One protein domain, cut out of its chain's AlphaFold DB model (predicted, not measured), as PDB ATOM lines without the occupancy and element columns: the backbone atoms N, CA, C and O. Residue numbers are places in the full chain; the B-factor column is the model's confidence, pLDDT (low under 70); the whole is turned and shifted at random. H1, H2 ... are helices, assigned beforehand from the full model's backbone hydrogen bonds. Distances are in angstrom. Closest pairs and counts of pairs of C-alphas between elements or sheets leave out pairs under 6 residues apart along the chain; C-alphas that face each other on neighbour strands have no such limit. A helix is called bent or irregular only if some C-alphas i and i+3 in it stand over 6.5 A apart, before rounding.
ATOM      1  N   ALA A  54      -9.132 -32.154  32.366       91.19
ATOM      2  CA  ALA A  54      -7.912 -32.759  31.833       91.19
ATOM      3  C   ALA A  54      -6.644 -32.070  32.370       91.19
ATOM      4  O   ALA A  54      -5.753 -32.755  32.864       91.19
ATOM      5  N   ASP A  55      -6.616 -30.734  32.373       91.19
ATOM      6  CA  ASP A  55      -5.481 -29.950  32.879       91.19
ATOM      7  C   ASP A  55      -5.250 -30.201  34.376       91.19
ATOM      8  O   ASP A  55      -4.118 -30.358  34.837       91.19
ATOM      9  N   ILE A  56      -6.340 -30.295  35.145       93.50
ATOM     10  CA  ILE A  56      -6.297 -30.599  36.581       93.50
ATOM     11  C   ILE A  56      -5.719 -31.996  36.820       93.50
ATOM     12  O   ILE A  56      -4.885 -32.182  37.707       93.50
ATOM     13  N   LEU A  57      -6.147 -32.987  36.034       94.69
ATOM     14  CA  LEU A  57      -5.649 -34.356  36.153       94.69
ATOM     15  C   LEU A  57      -4.178 -34.465  35.740       94.69
ATOM     16  O   LEU A  57      -3.419 -35.152  36.420       94.69
ATOM     17  N   GLU A  58      -3.756 -33.755  34.694       95.56
ATOM     18  CA  GLU A  58      -2.349 -33.681  34.294       95.56
ATOM     19  C   GLU A  58      -1.496 -33.039  35.398       95.56
ATOM     20  O   GLU A  58      -0.426 -33.539  35.754       95.56
ATOM     21  N   GLN A  59      -1.974 -31.945  35.993       94.19
ATOM     22  CA  GLN A  59      -1.279 -31.297  37.100       94.19
ATOM     23  C   GLN A  59      -1.192 -32.211  38.326       94.19
ATOM     24  O   GLN A  59      -0.129 -32.311  38.946       94.19
ATOM     25  N   ARG A  60      -2.277 -32.914  38.663       95.56
ATOM     26  CA  ARG A  60      -2.275 -33.934  39.715       95.56
ATOM     27  C   ARG A  60      -1.225 -35.003  39.431       95.56
ATOM     28  O   ARG A  60      -0.448 -35.319  40.326       95.56
ATOM     29  N   ASP A  61      -1.158 -35.523  38.210       97.19
ATOM     30  CA  ASP A  61      -0.184 -36.555  37.851       97.19
ATOM     31  C   ASP A  61       1.261 -36.068  38.045       97.19
ATOM     32  O   ASP A  61       2.064 -36.735  38.699       97.19
ATOM     33  N   LYS A  62       1.564 -34.826  37.642       96.38
ATOM     34  CA  LYS A  62       2.864 -34.182  37.917       96.38
ATOM     35  C   LYS A  62       3.190 -34.111  39.409       96.38
ATOM     36  O   LYS A  62       4.360 -34.204  39.788       96.38
ATOM     37  N   HIS A  63       2.194 -33.920  40.274       95.81
ATOM     38  CA  HIS A  63       2.402 -34.004  41.718       95.81
ATOM     39  C   HIS A  63       2.666 -35.446  42.156       95.81
ATOM     40  O   HIS A  63       3.603 -35.667  42.922       95.81
ATOM     41  N   CYS A  64       1.897 -36.415  41.655       96.56
ATOM     42  CA  CYS A  64       1.989 -37.821  42.049       96.56
ATOM     43  C   CYS A  64       3.288 -38.503  41.600       96.56
ATOM     44  O   CYS A  64       3.771 -39.387  42.303       96.56
ATOM     45  N   GLN A  65       3.903 -38.046  40.507       97.44
ATOM     46  CA  GLN A  65       5.218 -38.511  40.049       97.44
ATOM     47  C   GLN A  65       6.379 -38.077  40.966       97.44
ATOM     48  O   GLN A  65       7.488 -38.602  40.867       97.44
ATOM     49  N   ARG A  66       6.162 -37.112  41.870       95.25
ATOM     50  CA  ARG A  66       7.182 -36.710  42.850       95.25
ATOM     51  C   ARG A  66       7.305 -37.753  43.959       95.25
ATOM     52  O   ARG A  66       6.316 -38.371  44.360       95.25
ATOM     53  N   SER A  67       8.510 -37.864  44.529       95.75
ATOM     54  CA  SER A  67       8.753 -38.740  45.682       95.75
ATOM     55  C   SER A  67       7.808 -38.412  46.841       95.75
ATOM     56  O   SER A  67       7.371 -37.265  47.015       95.75
ATOM     57  N   LYS A  68       7.514 -39.422  47.661       94.00
ATOM     58  CA  LYS A  68       6.638 -39.281  48.825       94.00
ATOM     59  C   LYS A  68       7.138 -38.199  49.781       94.00
ATOM     60  O   LYS A  68       6.373 -37.339  50.196       94.00
ATOM     61  N   GLU A  69       8.439 -38.161  50.045       94.69
ATOM     62  CA  GLU A  69       9.080 -37.177  50.923       94.69
ATOM     63  C   GLU A  69       8.956 -35.761  50.355       94.69
ATOM     64  O   GLU A  69       8.745 -34.802  51.097       94.69
ATOM     65  N   ALA A  70       9.076 -35.605  49.032       94.69
ATOM     66  CA  ALA A  70       8.900 -34.315  48.378       94.69
ATOM     67  C   ALA A  70       7.450 -33.822  48.483       94.69
ATOM     68  O   ALA A  70       7.232 -32.628  48.712       94.69
ATOM     69  N   ARG A  71       6.471 -34.729  48.357       94.81
ATOM     70  CA  ARG A  71       5.050 -34.424  48.567       94.81
ATOM     71  C   ARG A  71       4.757 -34.079  50.029       94.81
ATOM     72  O   ARG A  71       4.196 -33.012  50.263       94.81
ATOM     73  N   SER A  72       5.221 -34.874  50.996       93.81
ATOM     74  CA  SER A  72       5.066 -34.584  52.433       93.81
ATOM     75  C   SER A  72       5.636 -33.217  52.805       93.81
ATOM     76  O   SER A  72       4.914 -32.377  53.327       93.81
ATOM     77  N   ARG A  73       6.884 -32.917  52.415       93.94
ATOM     78  CA  ARG A  73       7.502 -31.602  52.673       93.94
ATOM     79  C   ARG A  73       6.784 -30.442  51.983       93.94
ATOM     80  O   ARG A  73       6.927 -29.287  52.385       93.94
ATOM     81  N   ARG A  74       6.095 -30.691  50.864       93.81
ATOM     82  CA  ARG A  74       5.269 -29.667  50.212       93.81
ATOM     83  C   ARG A  74       4.006 -29.425  51.033       93.81
ATOM     84  O   ARG A  74       3.753 -28.270  51.343       93.81
ATOM     85  N   LEU A  75       3.309 -30.486  51.440       93.75
ATOM     86  CA  LEU A  75       2.118 -30.410  52.288       93.75
ATOM     87  C   LEU A  75       2.405 -29.760  53.648       93.75
ATOM     88  O   LEU A  75       1.657 -28.890  54.063       93.75
ATOM     89  N   GLU A  76       3.515 -30.101  54.304       91.44
ATOM     90  CA  GLU A  76       3.915 -29.523  55.600       91.44
ATOM     91  C   GLU A  76       4.159 -28.011  55.537       91.44
ATOM     92  O   GLU A  76       3.905 -27.286  56.497       91.44
ATOM     93  N   ARG A  77       4.655 -27.519  54.398       89.62
ATOM     94  CA  ARG A  77       4.861 -26.081  54.173       89.62
ATOM     95  C   ARG A  77       3.574 -25.355  53.801       89.62
ATOM     96  O   ARG A  77       3.555 -24.126  53.833       89.62
ATOM     97  N   MET A  78       2.540 -26.096  53.416       88.25
ATOM     98  CA  MET A  78       1.265 -25.530  53.021       88.25
ATOM     99  C   MET A  78       0.368 -25.380  54.242       88.25
ATOM    100  O   MET A  78       0.132 -26.299  55.016       88.25
ATOM    101  N   THR A  79      -0.161 -24.179  54.396       75.88
ATOM    102  CA  THR A  79      -1.097 -23.815  55.463       75.88
ATOM    103  C   THR A  79      -2.534 -23.710  54.955       75.88
ATOM    104  O   THR A  79      -3.439 -23.458  55.744       75.88
ATOM    105  N   SER A  80      -2.755 -23.923  53.648       75.00
ATOM    106  CA  SER A  80      -4.058 -23.817  52.971       75.00
ATOM    107  C   SER A  80      -4.780 -22.498  53.284       75.00
ATOM    108  O   SER A  80      -5.994 -22.472  53.493       75.00
ATOM    109  N   LYS A  81      -4.019 -21.395  53.345       76.94
ATOM    110  CA  LYS A  81      -4.527 -20.066  53.731       76.94
ATOM    111  C   LYS A  81      -5.348 -19.415  52.630       76.94
ATOM    112  O   LYS A  81      -6.170 -18.548  52.915       76.94
ATOM    113  N   ASN A  82      -5.099 -19.801  51.384       85.56
ATOM    114  CA  ASN A  82      -5.811 -19.289  50.226       85.56
ATOM    115  C   ASN A  82      -6.361 -20.426  49.358       85.56
ATOM    116  O   ASN A  82      -5.983 -21.591  49.488       85.56
ATOM    117  N   GLN A  83      -7.264 -20.048  48.459       87.62
ATOM    118  CA  GLN A  83      -7.992 -20.946  47.575       87.62
ATOM    119  C   GLN A  83      -7.071 -21.785  46.670       87.62
ATOM    120  O   GLN A  83      -7.281 -22.988  46.530       87.62
ATOM    121  N   ALA A  84      -6.042 -21.173  46.078       88.75
ATOM    122  CA  ALA A  84      -5.112 -21.864  45.185       88.75
ATOM    123  C   ALA A  84      -4.272 -22.904  45.938       88.75
ATOM    124  O   ALA A  84      -4.109 -24.033  45.484       88.75
ATOM    125  N   GLU A  85      -3.791 -22.536  47.123       91.50
ATOM    126  CA  GLU A  85      -3.027 -23.415  47.998       91.50
ATOM    127  C   GLU A  85      -3.884 -24.586  48.480       91.50
ATOM    128  O   GLU A  85      -3.446 -25.726  48.418       91.50
ATOM    129  N   ALA A  86      -5.127 -24.346  48.896       91.94
ATOM    130  CA  ALA A  86      -6.033 -25.417  49.292       91.94
ATOM    131  C   ALA A  86      -6.358 -26.373  48.126       91.94
ATOM    132  O   ALA A  86      -6.408 -27.589  48.318       91.94
ATOM    133  N   PHE A  87      -6.504 -25.855  46.905       93.44
ATOM    134  CA  PHE A  87      -6.690 -26.688  45.718       93.44
ATOM    135  C   PHE A  87      -5.437 -27.522  45.401       93.44
ATOM    136  O   PHE A  87      -5.540 -28.727  45.165       93.44
ATOM    137  N   GLU A  88      -4.242 -26.926  45.482       93.88
ATOM    138  CA  GLU A  88      -2.973 -27.652  45.346       93.88
ATOM    139  C   GLU A  88      -2.798 -28.715  46.443       93.88
ATOM    140  O   GLU A  88      -2.384 -29.837  46.144       93.88
ATOM    141  N   THR A  89      -3.186 -28.420  47.686       95.69
ATOM    142  CA  THR A  89      -3.164 -29.382  48.796       95.69
ATOM    143  C   THR A  89      -3.996 -30.615  48.456       95.69
ATOM    144  O   THR A  89      -3.531 -31.735  48.660       95.69
ATOM    145  N   ILE A  90      -5.196 -30.435  47.891       95.06
ATOM    146  CA  ILE A  90      -6.052 -31.552  47.471       95.06
ATOM    147  C   ILE A  90      -5.394 -32.344  46.343       95.06
ATOM    148  O   ILE A  90      -5.355 -33.570  46.420       95.06
ATOM    149  N   MET A  91      -4.831 -31.679  45.329       95.81
ATOM    150  CA  MET A  91      -4.134 -32.373  44.239       95.81
ATOM    151  C   MET A  91      -3.006 -33.261  44.773       95.81
ATOM    152  O   MET A  91      -2.937 -34.435  44.413       95.81
ATOM    153  N   ILE A  92      -2.174 -32.747  45.680       96.44
ATOM    154  CA  ILE A  92      -1.060 -33.510  46.259       96.44
ATOM    155  C   ILE A  92      -1.561 -34.631  47.178       96.44
ATOM    156  O   ILE A  92      -1.077 -35.762  47.081       96.44
ATOM    157  N   ALA A  93      -2.524 -34.345  48.061       95.25
ATOM    158  CA  ALA A  93      -3.073 -35.329  48.993       95.25
ATOM    159  C   ALA A  93      -3.789 -36.476  48.259       95.25
ATOM    160  O   ALA A  93      -3.679 -37.631  48.665       95.25
ATOM    161  N   SER A  94      -4.432 -36.189  47.122       95.44
ATOM    162  CA  SER A  94      -5.131 -37.179  46.290       95.44
ATOM    163  C   SER A  94      -4.225 -38.220  45.616       95.44
ATOM    164  O   SER A  94      -4.722 -39.169  45.001       95.44
ATOM    165  N   CYS A  95      -2.904 -38.047  45.676       95.56
ATOM    166  CA  CYS A  95      -1.951 -39.043  45.190       95.56
ATOM    167  C   CYS A  95      -1.859 -40.260  46.120       95.56
ATOM    168  O   CYS A  95      -1.604 -41.363  45.657       95.56
ATOM    169  N   GLU A  96      -2.074 -40.062  47.423       92.56
ATOM    170  CA  GLU A  96      -2.053 -41.100  48.461       92.56
ATOM    171  C   GLU A  96      -3.096 -40.735  49.529       92.56
ATOM    172  O   GLU A  96      -2.741 -40.338  50.644       92.56
ATOM    173  N   PRO A  97      -4.395 -40.808  49.198       89.62
ATOM    174  CA  PRO A  97      -5.433 -40.224  50.037       89.62
ATOM    175  C   PRO A  97      -5.467 -40.861  51.434       89.62
ATOM    176  O   PRO A  97      -5.831 -40.194  52.399       89.62
ATOM    177  N   ASP A  98      -5.074 -42.130  51.584       89.88
ATOM    178  CA  ASP A  98      -5.097 -42.852  52.870       89.88
ATOM    179  C   ASP A  98      -4.052 -42.345  53.874       89.88
ATOM    180  O   ASP A  98      -4.219 -42.501  55.081       89.88
ATOM    181  N   TYR A  99      -2.990 -41.697  53.390       89.19
ATOM    182  CA  TYR A  99      -1.926 -41.152  54.235       89.19
ATOM    183  C   TYR A  99      -2.216 -39.726  54.710       89.19
ATOM    184  O   TYR A  99      -1.601 -39.263  55.671       89.19
ATOM    185  N   TYR A 100      -3.154 -39.028  54.063       88.12
ATOM    186  CA  TYR A 100      -3.444 -37.619  54.334       88.12
ATOM    187  C   TYR A 100      -4.945 -37.305  54.518       88.12
ATOM    188  O   TYR A 100      -5.393 -36.251  54.054       88.12
ATOM    189  N   PRO A 101      -5.743 -38.137  55.222       86.69
ATOM    190  CA  PRO A 101      -7.196 -37.956  55.282       86.69
ATOM    191  C   PRO A 101      -7.598 -36.618  55.926       86.69
ATOM    192  O   PRO A 101      -8.455 -35.905  55.404       86.69
ATOM    193  N   GLY A 102      -6.934 -36.220  57.021       89.75
ATOM    194  CA  GLY A 102      -7.222 -34.958  57.716       89.75
ATOM    195  C   GLY A 102      -6.774 -33.708  56.948       89.75
ATOM    196  O   GLY A 102      -7.467 -32.688  56.953       89.75
ATOM    197  N   VAL A 103      -5.644 -33.795  56.238       92.00
ATOM    198  CA  VAL A 103      -5.134 -32.700  55.393       92.00
ATOM    199  C   VAL A 103      -6.081 -32.465  54.219       92.00
ATOM    200  O   VAL A 103      -6.482 -31.327  53.971       92.00
ATOM    201  N   MET A 104      -6.505 -33.542  53.549       92.50
ATOM    202  CA  MET A 104      -7.449 -33.470  52.436       92.50
ATOM    203  C   MET A 104      -8.796 -32.891  52.882       92.50
ATOM    204  O   MET A 104      -9.298 -31.963  52.251       92.50
ATOM    205  N   GLN A 105      -9.346 -33.363  54.006       92.44
ATOM    206  CA  GLN A 105     -10.592 -32.829  54.558       92.44
ATOM    207  C   GLN A 105     -10.490 -31.327  54.857       92.44
ATOM    208  O   GLN A 105     -11.381 -30.558  54.494       92.44
ATOM    209  N   THR A 106      -9.411 -30.899  55.511       91.69
ATOM    210  CA  THR A 106      -9.215 -29.491  55.889       91.69
ATOM    211  C   THR A 106      -9.163 -28.589  54.658       91.69
ATOM    212  O   THR A 106      -9.815 -27.544  54.626       91.69
ATOM    213  N   ALA A 107      -8.447 -29.016  53.617       93.00
ATOM    214  CA  ALA A 107      -8.384 -28.288  52.358       93.00
ATOM    215  C   ALA A 107      -9.745 -28.252  51.640       93.00
ATOM    216  O   ALA A 107     -10.168 -27.206  51.157       93.00
ATOM    217  N   LEU A 108     -10.498 -29.355  51.629       93.25
ATOM    218  CA  LEU A 108     -11.845 -29.380  51.050       93.25
ATOM    219  C   LEU A 108     -12.811 -28.431  51.770       93.25
ATOM    220  O   LEU A 108     -13.635 -27.781  51.124       93.25
ATOM    221  N   LEU A 109     -12.707 -28.319  53.096       91.44
ATOM    222  CA  LEU A 109     -13.511 -27.387  53.886       91.44
ATOM    223  C   LEU A 109     -13.170 -25.923  53.591       91.44
ATOM    224  O   LEU A 109     -14.080 -25.093  53.560       91.44
ATOM    225  N   SER A 110     -11.897 -25.590  53.352       90.00
ATOM    226  CA  SER A 110     -11.518 -24.216  53.007       90.00
ATOM    227  C   SER A 110     -12.005 -23.816  51.612       90.00
ATOM    228  O   SER A 110     -12.426 -22.673  51.433       90.00
ATOM    229  N   LEU A 111     -12.079 -24.754  50.657       89.44
ATOM    230  CA  LEU A 111     -12.625 -24.475  49.322       89.44
ATOM    231  C   LEU A 111     -14.141 -24.237  49.298       89.44
ATOM    232  O   LEU A 111     -14.611 -23.532  48.410       89.44
ATOM    233  N   ARG A 112     -14.917 -24.753  50.269       84.75
ATOM    234  CA  ARG A 112     -16.383 -24.538  50.328       84.75
ATOM    235  C   ARG A 112     -16.783 -23.064  50.449       84.75
ATOM    236  O   ARG A 112     -17.915 -22.717  50.135       84.75
ATOM    237  N   LYS A 113     -15.874 -22.204  50.918       78.19
ATOM    238  CA  LYS A 113     -16.113 -20.761  51.075       78.19
ATOM    239  C   LYS A 113     -16.039 -19.988  49.752       78.19
ATOM    240  O   LYS A 113     -16.404 -18.818  49.726       78.19
ATOM    241  N   HIS A 114     -15.581 -20.626  48.677       74.94
ATOM    242  CA  HIS A 114     -15.361 -20.006  47.373       74.94
ATOM    243  C   HIS A 114     -16.291 -20.645  46.332       74.94
ATOM    244  O   HIS A 114     -16.305 -21.868  46.200       74.94
ATOM    245  N   GLN A 115     -17.078 -19.836  45.613       64.88
ATOM    246  CA  GLN A 115     -18.135 -20.329  44.711       64.88
ATOM    247  C   GLN A 115     -17.772 -20.297  43.213       64.88
ATOM    248  O   GLN A 115     -18.441 -20.955  42.420       64.88
ATOM    249  N   ASP A 116     -16.669 -19.654  42.823       81.38
ATOM    250  CA  ASP A 116     -16.345 -19.411  41.407       81.38
ATOM    251  C   ASP A 116     -15.311 -20.401  40.852       81.38
ATOM    252  O   ASP A 116     -14.175 -20.052  40.527       81.38
ATOM    253  N   TRP A 117     -15.696 -21.672  40.762       84.81
ATOM    254  CA  TRP A 117     -14.860 -22.730  40.186       84.81
ATOM    255  C   TRP A 117     -15.284 -23.084  38.763       84.81
ATOM    256  O   TRP A 117     -16.475 -23.108  38.458       84.81
ATOM    257  N   SER A 118     -14.320 -23.450  37.911       89.00
ATOM    258  CA  SER A 118     -14.636 -24.082  36.625       89.00
ATOM    259  C   SER A 118     -15.396 -25.392  36.851       89.00
ATOM    260  O   SER A 118     -15.214 -26.057  37.873       89.00
ATOM    261  N   SER A 119     -16.217 -25.813  35.888       89.38
ATOM    262  CA  SER A 119     -16.945 -27.091  35.973       89.38
ATOM    263  C   SER A 119     -16.007 -28.291  36.177       89.38
ATOM    264  O   SER A 119     -16.336 -29.226  36.911       89.38
ATOM    265  N   GLY A 120     -14.806 -28.244  35.589       89.94
ATOM    266  CA  GLY A 120     -13.752 -29.236  35.802       89.94
ATOM    267  C   GLY A 120     -13.255 -29.256  37.248       89.94
ATOM    268  O   GLY A 120     -13.214 -30.320  37.866       89.94
ATOM    269  N   ALA A 121     -12.956 -28.086  37.818       90.62
ATOM    270  CA  ALA A 121     -12.554 -27.962  39.218       90.62
ATOM    271  C   ALA A 121     -13.667 -28.404  40.175       90.62
ATOM    272  O   ALA A 121     -13.389 -29.132  41.123       90.62
ATOM    273  N   GLN A 122     -14.925 -28.050  39.903       91.50
ATOM    274  CA  GLN A 122     -16.073 -28.509  40.693       91.50
ATOM    275  C   GLN A 122     -16.198 -30.033  40.679       91.50
ATOM    276  O   GLN A 122     -16.361 -30.644  41.734       91.50
ATOM    277  N   SER A 123     -16.070 -30.652  39.502       91.75
ATOM    278  CA  SER A 123     -16.146 -32.109  39.349       91.75
ATOM    279  C   SER A 123     -15.024 -32.807  40.115       91.75
ATOM    280  O   SER A 123     -15.267 -33.769  40.843       91.75
ATOM    281  N   PHE A 124     -13.799 -32.288  40.009       94.12
ATOM    282  CA  PHE A 124     -12.654 -32.811  40.744       94.12
ATOM    283  C   PHE A 124     -12.827 -32.655  42.261       94.12
ATOM    284  O   PHE A 124     -12.665 -33.623  43.001       94.12
ATOM    285  N   ILE A 125     -13.219 -31.468  42.734       93.50
ATOM    286  CA  ILE A 125     -13.477 -31.210  44.158       93.50
ATOM    287  C   ILE A 125     -14.562 -32.155  44.672       93.50
ATOM    288  O   ILE A 125     -14.379 -32.756  45.727       93.50
ATOM    289  N   LYS A 126     -15.661 -32.331  43.931       94.06
ATOM    290  CA  LYS A 126     -16.747 -33.236  44.315       94.06
ATOM    291  C   LYS A 126     -16.265 -34.680  44.442       94.06
ATOM    292  O   LYS A 126     -16.569 -35.326  45.440       94.06
ATOM    293  N   LEU A 127     -15.471 -35.160  43.486       95.69
ATOM    294  CA  LEU A 127     -14.865 -36.490  43.562       95.69
ATOM    295  C   LEU A 127     -13.988 -36.632  44.816       95.69
ATOM    296  O   LEU A 127     -14.072 -37.630  45.524       95.69
ATOM    297  N   MET A 128     -13.171 -35.624  45.123       95.81
ATOM    298  CA  MET A 128     -12.305 -35.640  46.307       95.81
ATOM    299  C   MET A 128     -13.092 -35.566  47.623       95.81
ATOM    300  O   MET A 128     -12.683 -36.179  48.607       95.81
ATOM    301  N   GLN A 129     -14.241 -34.882  47.642       94.94
ATOM    302  CA  GLN A 129     -15.179 -34.926  48.771       94.94
ATOM    303  C   GLN A 129     -15.715 -36.339  48.988       94.94
ATOM    304  O   GLN A 129     -15.656 -36.834  50.108       94.94
ATOM    305  N   ASP A 130     -16.145 -37.020  47.924       95.38
ATOM    306  CA  ASP A 130     -16.675 -38.384  48.032       95.38
ATOM    307  C   ASP A 130     -15.619 -39.373  48.543       95.38
ATOM    308  O   ASP A 130     -15.915 -40.232  49.381       95.38
ATOM    309  N   VAL A 131     -14.370 -39.220  48.089       95.19
ATOM    310  CA  VAL A 131     -13.229 -39.990  48.604       95.19
ATOM    311  C   VAL A 131     -13.008 -39.692  50.089       95.19
ATOM    312  O   VAL A 131     -12.928 -40.627  50.886       95.19
ATOM    313  N   SER A 132     -12.961 -38.415  50.481       94.75
ATOM    314  CA  SER A 132     -12.757 -38.008  51.878       94.75
ATOM    315  C   SER A 132     -13.844 -38.564  52.802       94.75
ATOM    316  O   SER A 132     -13.534 -39.167  53.831       94.75
TER     317      SER A 132
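Overview. This is residues 54 to 132 of the 172 residues of an uncharacterized protein of Hahella chejuensis (strain KCTC 2396) (UniProt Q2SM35). Five helices make a small globule in which H3 runs through the middle and the other four, H2, H1, H5 and H4, stand round it. H2 and H4 run nearly alongside H3 in the opposite direction, while H1 crosses it steeply; H5 packs on H4 and H1 and comes close to H3. The printed part has 79 residues with five named helices, H1 to H5 in chain order, and no named strand; the class is all helix. The whole is compact, with a radius of gyration of the C-alphas of 11.5 A, and rounded, with spans of 32 by 25 by 20 A.

Along the chain. The longest helix is H5, residues 119 to 132, which measures 19.7 A from first to last C-alpha and ends with C-alpha 132 at (-12.757, -38.008, 51.878). H4, residues 101 to 111, measures 15.7 A. H3, residues 83 to 93, measures 15.3 A and begins with C-alpha 83 at (-7.992, -20.946, 47.575). H1, residues 54 to 64, measures 15.1 A and begins with C-alpha 54 at (-7.912, -32.759, 31.833). H2, residues 68 to 77, measures 14.4 A. No helix is bent or irregular.

Arrangement. H5 touches H4, and the two form a helical hairpin; their closest C-alphas, those of Gln 105 and Ser 132, are 6.2 A apart. They run opposite ways at a steep tilt of 35.2 degrees, only just past shallow. H5 touches H1 with residues 120 to 124 alone, the closest C-alphas being those of Ile 56 and Ala 121 at 7.3 A, at a steep tilt of 43 degrees, the same way. H3 is the hub and touches H1, H2 and H4. H3 and H4 form a helical hairpin at a shallow tilt of 24 degrees, with the closest C-alphas, those of Ala 86 and Ala 107, 4.8 A apart. H2 and H3 form another at 26 degrees, also a shallow tilt, with Leu 75 and Thr 89 closest at 6.4 A between C-alphas. H1 touches H3 at a steep tilt of 59 degrees, with the C-alphas of Arg 60 and Met 91 closest at 5.1 A. H3 and H5 are close but not clearly touching, with the C-alphas of Ile 90 and Met 128 closest at 7.6 A. H2 is apart from H5, and only just apart from H4, at 8.2 A. In H1, H3, H4 and H5 every O i to N i+4 pair is within hydrogen-bond range; in H2, 5 of 6 are.

Size, cuts and confidence. The two C-alphas farthest apart, those of Glu 69 and Gln 115, are 32.6 A from each other. The printed part has no cut. No link is long. The mean pLDDT of the printed part is 91.1, and residue 115 is under 70.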